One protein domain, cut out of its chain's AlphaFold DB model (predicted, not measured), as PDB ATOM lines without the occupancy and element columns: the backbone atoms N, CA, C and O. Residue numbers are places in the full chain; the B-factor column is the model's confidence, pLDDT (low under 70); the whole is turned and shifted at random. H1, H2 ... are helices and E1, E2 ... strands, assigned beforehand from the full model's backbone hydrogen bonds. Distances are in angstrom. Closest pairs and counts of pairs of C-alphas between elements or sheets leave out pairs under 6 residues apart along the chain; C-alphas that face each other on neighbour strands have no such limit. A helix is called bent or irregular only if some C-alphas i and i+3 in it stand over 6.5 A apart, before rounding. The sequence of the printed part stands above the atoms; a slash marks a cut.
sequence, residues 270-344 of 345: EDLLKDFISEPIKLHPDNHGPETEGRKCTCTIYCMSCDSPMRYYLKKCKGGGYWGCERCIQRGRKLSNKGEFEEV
ATOM      1  N   GLU A 270     406.313 357.712 271.309       88.88
ATOM      2  CA  GLU A 270     405.834 357.783 272.679       88.88
ATOM      3  C   GLU A 270     406.321 359.060 273.367       88.88
ATOM      4  O   GLU A 270     405.510 359.772 273.948       88.88
ATOM      5  N   ASP A 271     407.606 359.399 273.233       87.19
ATOM      6  CA  ASP A 271     408.160 360.611 273.845       87.19
ATOM      7  C   ASP A 271     407.630 361.885 273.181       87.19
ATOM      8  O   ASP A 271     407.363 362.867 273.869       87.19
ATOM      9  N   LEU A 272     407.416 361.864 271.859       89.19
ATOM     10  CA  LEU A 272     406.831 362.999 271.139       89.19
ATOM     11  C   LEU A 272     405.395 363.295 271.600       89.19
ATOM     12  O   LEU A 272     405.010 364.457 271.700       89.19
ATOM     13  N   LEU A 273     404.589 362.254 271.824       90.06
ATOM     14  CA  LEU A 273     403.166 362.396 272.135       90.06
ATOM     15  C   LEU A 273     402.849 362.362 273.632       90.06
ATOM     16  O   LEU A 273     401.693 362.568 273.995       90.06
ATOM     17  N   LYS A 274     403.831 362.103 274.498       89.12
ATOM     18  CA  LYS A 274     403.627 361.887 275.935       89.12
ATOM     19  C   LYS A 274     402.804 362.995 276.585       89.12
ATOM     20  O   LYS A 274     401.767 362.712 277.189       89.12
ATOM     21  N   ASP A 275     403.241 364.240 276.425       86.69
ATOM     22  CA  ASP A 275     402.583 365.390 277.045       86.69
ATOM     23  C   ASP A 275     401.184 365.584 276.447       86.69
ATOM     24  O   ASP A 275     400.202 365.652 277.190       86.69
ATOM     25  N   PHE A 276     401.077 365.500 275.112       88.25
ATOM     26  CA  PHE A 276     399.813 365.587 274.380       88.25
ATOM     27  C   PHE A 276     398.792 364.519 274.786       88.25
ATOM     28  O   PHE A 276     397.609 364.816 274.781       88.25
ATOM     29  N   ILE A 277     399.199 363.288 275.106       88.56
ATOM     30  CA  ILE A 277     398.287 362.201 275.505       88.56
ATOM     31  C   ILE A 277     397.923 362.308 276.990       88.56
ATOM     32  O   ILE A 277     396.790 362.008 277.378       88.56
ATOM     33  N   SER A 278     398.863 362.752 277.827       87.81
ATOM     34  CA  SER A 278     398.655 362.838 279.274       87.81
ATOM     35  C   SER A 278     397.526 363.802 279.661       87.81
ATOM     36  O   SER A 278     396.813 363.559 280.636       87.81
ATOM     37  N   GLU A 279     397.327 364.874 278.890       85.44
ATOM     38  CA  GLU A 279     396.302 365.886 279.148       85.44
ATOM     39  C   GLU A 279     394.872 365.405 278.808       85.44
ATOM     40  O   GLU A 279     394.016 365.446 279.695       85.44
ATOM     41  N   PRO A 280     394.573 364.876 277.601       85.38
ATOM     42  CA  PRO A 280     393.281 364.285 277.266       85.38
ATOM     43  C   PRO A 280     392.883 363.128 278.172       85.38
ATOM     44  O   PRO A 280     391.705 363.013 278.482       85.38
ATOM     45  N   ILE A 281     393.827 362.298 278.634       86.50
ATOM     46  CA  ILE A 281     393.520 361.236 279.608       86.50
ATOM     47  C   ILE A 281     392.971 361.851 280.896       86.50
ATOM     48  O   ILE A 281     391.940 361.413 281.403       86.50
ATOM     49  N   LYS A 282     393.610 362.914 281.399       84.44
ATOM     50  CA  LYS A 282     393.125 363.618 282.593       84.44
ATOM     51  C   LYS A 282     391.751 364.232 282.362       84.44
ATOM     52  O   LYS A 282     390.950 364.206 283.291       84.44
ATOM     53  N   LEU A 283     391.493 364.765 281.164       83.50
ATOM     54  CA  LEU A 283     390.258 365.452 280.756       83.50
ATOM     55  C   LEU A 283     389.163 364.526 280.197       83.50
ATOM     56  O   LEU A 283     388.095 365.014 279.805       83.50
ATOM     57  N   HIS A 284     389.420 363.219 280.150       84.94
ATOM     58  CA  HIS A 284     388.482 362.238 279.627       84.94
ATOM     59  C   HIS A 284     387.212 362.212 280.494       84.94
ATOM     60  O   HIS A 284     387.326 362.300 281.719       84.94
ATOM     61  N   PRO A 285     386.006 362.085 279.903       81.69
ATOM     62  CA  PRO A 285     384.756 361.998 280.665       81.69
ATOM     63  C   PRO A 285     384.737 360.851 281.688       81.69
ATOM     64  O   PRO A 285     384.111 360.993 282.733       81.69
ATOM     65  N   ASP A 286     385.464 359.767 281.413       84.50
ATOM     66  CA  ASP A 286     385.534 358.586 282.290       84.50
ATOM     67  C   ASP A 286     386.623 358.688 283.377       84.50
ATOM     68  O   ASP A 286     386.811 357.752 284.153       84.50
ATOM     69  N   ASN A 287     387.383 359.791 283.437       82.94
ATOM     70  CA  ASN A 287     388.318 359.998 284.538       82.94
ATOM     71  C   ASN A 287     387.562 360.548 285.760       82.94
ATOM     72  O   ASN A 287     387.099 361.688 285.735       82.94
ATOM     73  N   HIS A 288     387.471 359.739 286.818       79.88
ATOM     74  CA  HIS A 288     386.823 360.068 288.097       79.88
ATOM     75  C   HIS A 288     387.828 360.235 289.254       79.88
ATOM     76  O   HIS A 288     387.468 360.058 290.418       79.88
ATOM     77  N   GLY A 289     389.098 360.508 288.946       80.81
ATOM     78  CA  GLY A 289     390.132 360.769 289.946       80.81
ATOM     79  C   GLY A 289     389.888 362.047 290.770       80.81
ATOM     80  O   GLY A 289     389.137 362.931 290.356       80.81
ATOM     81  N   PRO A 290     390.537 362.201 291.935       78.50
ATOM     82  CA  PRO A 290     390.411 363.400 292.773       78.50
ATOM     83  C   PRO A 290     390.798 364.695 292.035       78.50
ATOM     84  O   PRO A 290     390.248 365.759 292.297       78.50
ATOM     85  N   GLU A 291     391.678 364.617 291.034       70.56
ATOM     86  CA  GLU A 291     392.031 365.735 290.150       70.56
ATOM     87  C   GLU A 291     390.917 366.150 289.162       70.56
ATOM     88  O   GLU A 291     391.100 367.056 288.336       70.56
ATOM     89  N   THR A 292     389.766 365.475 289.191       72.69
ATOM     90  CA  THR A 292     388.608 365.733 288.326       72.69
ATOM     91  C   THR A 292     387.381 366.233 289.087       72.69
ATOM     92  O   THR A 292     386.341 366.475 288.469       72.69
ATOM     93  N   GLU A 293     387.467 366.387 290.408       73.31
ATOM     94  CA  GLU A 293     386.341 366.811 291.235       73.31
ATOM     95  C   GLU A 293     385.947 368.271 290.928       73.31
ATOM     96  O   GLU A 293     386.787 369.167 290.846       73.31
ATOM     97  N   GLY A 294     384.655 368.521 290.681       73.94
ATOM     98  CA  GLY A 294     384.133 369.859 290.359       73.94
ATOM     99  C   GLY A 294     384.370 370.347 288.920       73.94
ATOM    100  O   GLY A 294     384.158 371.528 288.620       73.94
ATOM    101  N   ARG A 295     384.801 369.469 288.005       74.06
ATOM    102  CA  ARG A 295     385.119 369.842 286.620       74.06
ATOM    103  C   ARG A 295     383.865 370.244 285.821       74.06
ATOM    104  O   ARG A 295     382.846 369.563 285.852       74.06
ATOM    105  N   LYS A 296     383.957 371.349 285.066       69.94
ATOM    106  CA  LYS A 296     382.847 371.921 284.265       69.94
ATOM    107  C   LYS A 296     382.907 371.590 282.768       69.94
ATOM    108  O   LYS A 296     382.023 371.999 282.020       69.94
ATOM    109  N   CYS A 297     383.950 370.898 282.312       70.69
ATOM    110  CA  CYS A 297     384.123 370.538 280.909       70.69
ATOM    111  C   CYS A 297     384.878 369.215 280.740       70.69
ATOM    112  O   CYS A 297     385.699 368.833 281.577       70.69
ATOM    113  N   THR A 298     384.592 368.540 279.629       79.12
ATOM    114  CA  THR A 298     385.261 367.321 279.166       79.12
ATOM    115  C   THR A 298     385.827 367.559 277.770       79.12
ATOM    116  O   THR A 298     385.368 368.443 277.040       79.12
ATOM    117  N   CYS A 299     386.852 366.795 277.398       77.19
ATOM    118  CA  CYS A 299     387.468 366.872 276.077       77.19
ATOM    119  C   CYS A 299     387.565 365.473 275.465       77.19
ATOM    120  O   CYS A 299     387.948 364.522 276.141       77.19
ATOM    121  N   THR A 300     387.229 365.352 274.182       80.50
ATOM    122  CA  THR A 300     387.398 364.122 273.404       80.50
ATOM    123  C   THR A 300     388.142 364.425 272.109       80.50
ATOM    124  O   THR A 300     387.902 365.440 271.448       80.50
ATOM    125  N   ILE A 301     389.069 363.541 271.735       84.94
ATOM    126  CA  ILE A 301     389.789 363.642 270.464       84.94
ATOM    127  C   ILE A 301     388.864 363.129 269.361       84.94
ATOM    128  O   ILE A 301     388.545 361.946 269.309       84.94
ATOM    129  N   TYR A 302     388.436 364.026 268.473       84.44
ATOM    130  CA  TYR A 302     387.552 363.666 267.364       84.44
ATOM    131  C   TYR A 302     388.308 363.038 266.186       84.44
ATOM    132  O   TYR A 302     387.877 362.035 265.622       84.44
ATOM    133  N   CYS A 303     389.437 363.631 265.793       84.56
ATOM    134  CA  CYS A 303     390.264 363.124 264.704       84.56
ATOM    135  C   CYS A 303     391.721 363.575 264.844       84.56
ATOM    136  O   CYS A 303     392.023 364.556 265.523       84.56
ATOM    137  N   MET A 304     392.617 362.865 264.155       83.69
ATOM    138  CA  MET A 304     394.005 363.274 263.956       83.69
ATOM    139  C   MET A 304     394.240 363.510 262.466       83.69
ATOM    140  O   MET A 304     394.030 362.608 261.654       83.69
ATOM    141  N   SER A 305     394.670 364.721 262.114       86.69
ATOM    142  CA  SER A 305     395.003 365.101 260.741       86.69
ATOM    143  C   SER A 305     396.500 365.352 260.633       86.69
ATOM    144  O   SER A 305     397.044 366.192 261.345       86.69
ATOM    145  N   CYS A 306     397.166 364.600 259.767       87.81
ATOM    146  CA  CYS A 306     398.593 364.718 259.494       87.81
ATOM    147  C   CYS A 306     398.874 364.328 258.040       87.81
ATOM    148  O   CYS A 306     398.124 363.542 257.445       87.81
ATOM    149  N   ASP A 307     399.945 364.883 257.477       88.50
ATOM    150  CA  ASP A 307     400.469 364.489 256.171       88.50
ATOM    151  C   ASP A 307     400.952 363.026 256.177       88.50
ATOM    152  O   ASP A 307     401.054 362.382 257.227       88.50
ATOM    153  N   SER A 308     401.213 362.461 254.998       83.94
ATOM    154  CA  SER A 308     401.617 361.054 254.879       83.94
ATOM    155  C   SER A 308     402.894 360.730 255.683       83.94
ATOM    156  O   SER A 308     402.877 359.748 256.433       83.94
ATOM    157  N   PRO A 309     403.980 361.538 255.637       85.69
ATOM    158  CA  PRO A 309     405.200 361.256 256.397       85.69
ATOM    159  C   PRO A 309     405.025 361.244 257.920       85.69
ATOM    160  O   PRO A 309     405.621 360.387 258.584       85.69
ATOM    161  N   MET A 310     404.255 362.177 258.489       86.94
ATOM    162  CA  MET A 310     403.977 362.196 259.928       86.94
ATOM    163  C   MET A 310     403.033 361.057 260.305       86.94
ATOM    164  O   MET A 310     403.258 360.370 261.296       86.94
ATOM    165  N   ARG A 311     402.021 360.775 259.482       87.56
ATOM    166  CA  ARG A 311     401.076 359.684 259.739       87.56
ATOM    167  C   ARG A 311     401.755 358.322 259.812       87.56
ATOM    168  O   ARG A 311     401.458 357.542 260.714       87.56
ATOM    169  N   TYR A 312     402.687 358.046 258.901       86.38
ATOM    170  CA  TYR A 312     403.484 356.818 258.918       86.38
ATOM    171  C   TYR A 312     404.402 356.733 260.133       86.38
ATOM    172  O   TYR A 312     404.507 355.667 260.738       86.38
ATOM    173  N   TYR A 313     405.008 357.857 260.524       86.44
ATOM    174  CA  TYR A 313     405.809 357.938 261.741       86.44
ATOM    175  C   TYR A 313     404.965 357.616 262.985       86.44
ATOM    176  O   TYR A 313     405.321 356.713 263.736       86.44
ATOM    177  N   LEU A 314     403.803 358.260 263.146       88.12
ATOM    178  CA  LEU A 314     402.900 358.042 264.282       88.12
ATOM    179  C   LEU A 314     402.356 356.609 264.346       88.12
ATOM    180  O   LEU A 314     402.300 356.018 265.420       88.12
ATOM    181  N   LYS A 315     401.965 356.037 263.201       84.81
ATOM    182  CA  LYS A 315     401.426 354.668 263.125       84.81
ATOM    183  C   LYS A 315     402.501 353.581 263.142       84.81
ATOM    184  O   LYS A 315     402.157 352.405 263.205       84.81
ATOM    185  N   LYS A 316     403.784 353.953 263.054       83.19
ATOM    186  CA  LYS A 316     404.913 353.024 262.876       83.19
ATOM    187  C   LYS A 316     404.721 352.097 261.658       83.19
ATOM    188  O   LYS A 316     405.116 350.934 261.677       83.19
ATOM    189  N   CYS A 317     404.134 352.628 260.582       80.94
ATOM    190  CA  CYS A 317     403.884 351.919 259.318       80.94
ATOM    191  C   CYS A 317     404.789 352.449 258.195       80.94
ATOM    192  O   CYS A 317     405.318 353.555 258.286       80.94
ATOM    193  N   LYS A 318     404.946 351.687 257.102       75.38
ATOM    194  CA  LYS A 318     405.699 352.125 255.908       75.38
ATOM    195  C   LYS A 318     404.769 352.262 254.704       75.38
ATOM    196  O   LYS A 318     404.185 351.269 254.274       75.38
ATOM    197  N   GLY A 319     404.672 353.460 254.127       69.62
ATOM    198  CA  GLY A 319     403.915 353.689 252.892       69.62
ATOM    199  C   GLY A 319     404.395 352.774 251.763       69.62
ATOM    200  O   GLY A 319     405.591 352.692 251.499       69.62
ATOM    201  N   GLY A 320     403.476 352.031 251.141       67.19
ATOM    202  CA  GLY A 320     403.800 351.090 250.061       67.19
ATOM    203  C   GLY A 320     404.632 349.862 250.473       67.19
ATOM    204  O   GLY A 320     405.129 349.152 249.601       67.19
ATOM    205  N   GLY A 321     404.801 349.601 251.776       66.19
ATOM    206  CA  GLY A 321     405.492 348.420 252.300       66.19
ATOM    207  C   GLY A 321     404.547 347.269 252.667       66.19
ATOM    208  O   GLY A 321     403.333 347.437 252.731       66.19
ATOM    209  N   TYR A 322     405.113 346.101 252.995       66.12
ATOM    210  CA  TYR A 322     404.363 344.928 253.486       66.12
ATOM    211  C   TYR A 322     403.528 345.217 254.757       66.12
ATOM    212  O   TYR A 322     402.577 344.506 255.042       66.12
ATOM    213  N   TRP A 323     403.854 346.288 255.489       71.44
ATOM    214  CA  TRP A 323     403.103 346.830 256.630       71.44
ATOM    215  C   TRP A 323     402.610 348.254 256.329       71.44
ATOM    216  O   TRP A 323     402.895 349.205 257.061       71.44
ATOM    217  N   GLY A 324     401.972 348.422 255.170       68.31
ATOM    218  CA  GLY A 324     401.529 349.728 254.669       68.31
ATOM    219  C   GLY A 324     400.062 350.052 254.922       68.31
ATOM    220  O   GLY A 324     399.652 351.197 254.744       68.31
ATOM    221  N   CYS A 325     399.267 349.068 255.343       74.19
ATOM    222  CA  CYS A 325     397.861 349.265 255.653       74.19
ATOM    223  C   CYS A 325     397.699 350.121 256.910       74.19
ATOM    224  O   CYS A 325     398.034 349.727 258.018       74.19
ATOM    225  N   GLU A 326     397.108 351.295 256.744       75.00
ATOM    226  CA  GLU A 326     396.884 352.249 257.826       75.00
ATOM    227  C   GLU A 326     395.732 351.896 258.783       75.00
ATOM    228  O   GLU A 326     395.473 352.643 259.734       75.00
ATOM    229  N   ARG A 327     394.988 350.832 258.469       75.88
ATOM    230  CA  ARG A 327     393.756 350.419 259.155       75.88
ATOM    231  C   ARG A 327     393.832 349.010 259.733       75.88
ATOM    232  O   ARG A 327     392.954 348.640 260.500       75.88
ATOM    233  N   CYS A 328     394.831 348.227 259.341       70.69
ATOM    234  CA  CYS A 328     394.918 346.815 259.668       70.69
ATOM    235  C   CYS A 328     396.325 346.452 260.138       70.69
ATOM    236  O   CYS A 328     397.313 347.014 259.677       70.69
ATOM    237  N   ILE A 329     396.396 345.487 261.054       72.12
ATOM    238  CA  ILE A 329     397.641 344.910 261.582       72.12
ATOM    239  C   ILE A 329     398.096 343.704 260.752       72.12
ATOM    240  O   ILE A 329     398.718 342.783 261.270       72.12
ATOM    241  N   GLN A 330     397.716 343.657 259.479       69.75
ATOM    242  CA  GLN A 330     397.993 342.522 258.613       69.75
ATOM    243  C   GLN A 330     399.204 342.818 257.741       69.75
ATOM    244  O   GLN A 330     399.352 343.915 257.192       69.75
ATOM    245  N   ARG A 331     400.056 341.805 257.594       71.06
ATOM    246  CA  ARG A 331     401.169 341.848 256.658       71.06
ATOM    247  C   ARG A 331     400.628 341.579 255.257       71.06
ATOM    248  O   ARG A 331     400.186 340.473 254.964       71.06
ATOM    249  N   GLY A 332     400.689 342.578 254.391       69.56
ATOM    250  CA  GLY A 332     400.412 342.406 252.971       69.56
ATOM    251  C   GLY A 332     401.596 341.759 252.256       69.56
ATOM    252  O   GLY A 332     402.739 341.945 252.672       69.56
ATOM    253  N   ARG A 333     401.354 341.051 251.149       67.62
ATOM    254  CA  ARG A 333     402.373 340.604 250.185       67.62
ATOM    255  C   ARG A 333     402.196 341.346 248.866       67.62
ATOM    256  O   ARG A 333     401.116 341.322 248.296       67.62
ATOM    257  N   LYS A 334     403.268 341.959 248.356       66.00
ATOM    258  CA  LYS A 334     403.256 342.659 247.064       66.00
ATOM    259  C   LYS A 334     403.023 341.664 245.916       66.00
ATOM    260  O   LYS A 334     403.889 340.833 245.637       66.00
ATOM    261  N   LEU A 335     401.879 341.769 245.253       58.91
ATOM    262  CA  LEU A 335     401.528 341.011 244.057       58.91
ATOM    263  C   LEU A 335     401.955 341.785 242.813       58.91
ATOM    264  O   LEU A 335     401.212 342.604 242.275       58.91
ATOM    265  N   SER A 336     403.170 341.522 242.330       55.12
ATOM    266  CA  SER A 336     403.723 342.125 241.105       55.12
ATOM    267  C   SER A 336     403.710 343.675 241.082       55.12
ATOM    268  O   SER A 336     403.414 344.343 242.074       55.12
ATOM    269  N   ASN A 337     404.105 344.290 239.961       53.91
ATOM    270  CA  ASN A 337     404.401 345.731 239.845       53.91
ATOM    271  C   ASN A 337     403.192 346.689 239.995       53.91
ATOM    272  O   ASN A 337     403.324 347.874 239.696       53.91
ATOM    273  N   LYS A 338     402.023 346.220 240.455       49.81
ATOM    274  CA  LYS A 338     400.788 347.022 240.563       49.81
ATOM    275  C   LYS A 338     400.399 347.476 241.973       49.81
ATOM    276  O   LYS A 338     399.380 348.136 242.120       49.81
ATOM    277  N   GLY A 339     401.212 347.213 242.998       52.81
ATOM    278  CA  GLY A 339     400.923 347.703 244.356       52.81
ATOM    279  C   GLY A 339     399.681 347.064 244.992       52.81
ATOM    280  O   GLY A 339     399.128 347.608 245.942       52.81
ATOM    281  N   GLU A 340     399.253 345.915 244.471       54.19
ATOM    282  CA  GLU A 340     398.228 345.073 245.075       54.19
ATOM    283  C   GLU A 340     398.877 344.276 246.216       54.19
ATOM    284  O   GLU A 340     399.970 343.721 246.055       54.19
ATOM    285  N   PHE A 341     398.242 344.277 247.388       58.31
ATOM    286  CA  PHE A 341     398.707 343.547 248.563       58.31
ATOM    287  C   PHE A 341     397.716 342.433 248.886       58.31
ATOM    288  O   PHE A 341     396.556 342.713 249.172       58.31
ATOM    289  N   GLU A 342     398.177 341.187 248.833       58.53
ATOM    290  CA  GLU A 342     397.410 340.024 249.292       58.53
ATOM    291  C   GLU A 342     397.605 339.820 250.796       58.53
ATOM    292  O   GLU A 342     398.695 340.061 251.326       58.53
ATOM    293  N   GLU A 343     396.550 339.376 251.476       57.28
ATOM    294  CA  GLU A 343     396.584 338.996 252.887       57.28
ATOM    295  C   GLU A 343     397.392 337.701 253.052       57.28
ATOM    296  O   GLU A 343     397.160 336.721 252.343       57.28
ATOM    297  N   VAL A 344     398.366 337.693 253.966       60.03
ATOM    298  CA  VAL A 344     399.118 336.479 254.312       60.03
ATOM    299  C   VAL A 344     398.489 335.873 255.565       60.03
ATOM    300  O   VAL A 344     398.526 336.509 256.619       60.03
TER     301      VAL A 344
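What this domain is: This is residues 270 to 344 of the 345 residues of an uncharacterized protein of Daphnia pulex (UniProt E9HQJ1). The printed part is a long, thin string of small pieces: helix H1 towards one end, the short helix H2 near the middle, and a small hairpin of strands E1 and E2 at the other end. After H1 a long stretch without a named element, residues 284 to 307, makes the end of the rod near Gly 294, then folds back past H1 to reach H2; a second such stretch, residues 316 to 331, leads from H2 to the hairpin. There are 75 residues printed, with two named helices and two named strands in the order H1, H2, E1, E2, and the two strands form one antiparallel sheet. The class is mixed, helices and strands, though under half of the printed residues are in named elements. The whole is extended, with a radius of gyration of the C-alphas of 18.4 A, and a rod by its spans of 60 by 21 by 19 A.

Where its parts are: H1 is residues 270 to 283, 19.1 A from first to last C-alpha, and begins with C-alpha 270 at (405.834, 357.783, 272.679). It is irregular: C-alphas 272 and 275 are 7.7 A apart, against about 5 A in a regular helix. H2, residues 308 to 315, is 10.4 A long and ends with C-alpha 315 at (401.426, 354.668, 263.125). E1 is residues 332 to 335, 9.1 A long. E2 is residues 340 to 343, 10.0 A long, and ends with C-alpha 343 at (396.584, 338.996, 252.887).

How they stand to each other: H1 and H2 are apart, joined by a long link of 24 residues. H1 is also apart from E1 and from E2, and H2 is apart from E2. Every O i to N i+4 pair is within hydrogen-bond range in H2; in H1 it is 7 of 10. E1 and E2 are a hairpin with a tight link of 4 residues, antiparallel at 135 degrees between their directions. Their C-alphas 332 and 341 face each other at 4.9 A, and those of 335 and 340 at 5.3 A. N 333 and O 342 are within hydrogen-bond range at 2.8 A, as are N 342 and O 333 at 3.0 A.

The domain as a whole: The two C-alphas farthest apart are those of Gly 294 and Ser 336, at 59.8 A. The printed part has no cut. The links from H1 to H2 and from H2 to E1 are long, the latter with 16 residues. The mean pLDDT of the printed part is 76.6; 20 residues are under 70, namely residue 296, residues 319 to 322, residues 324 and 330, and residues 332 to 344, which include E1 and E2.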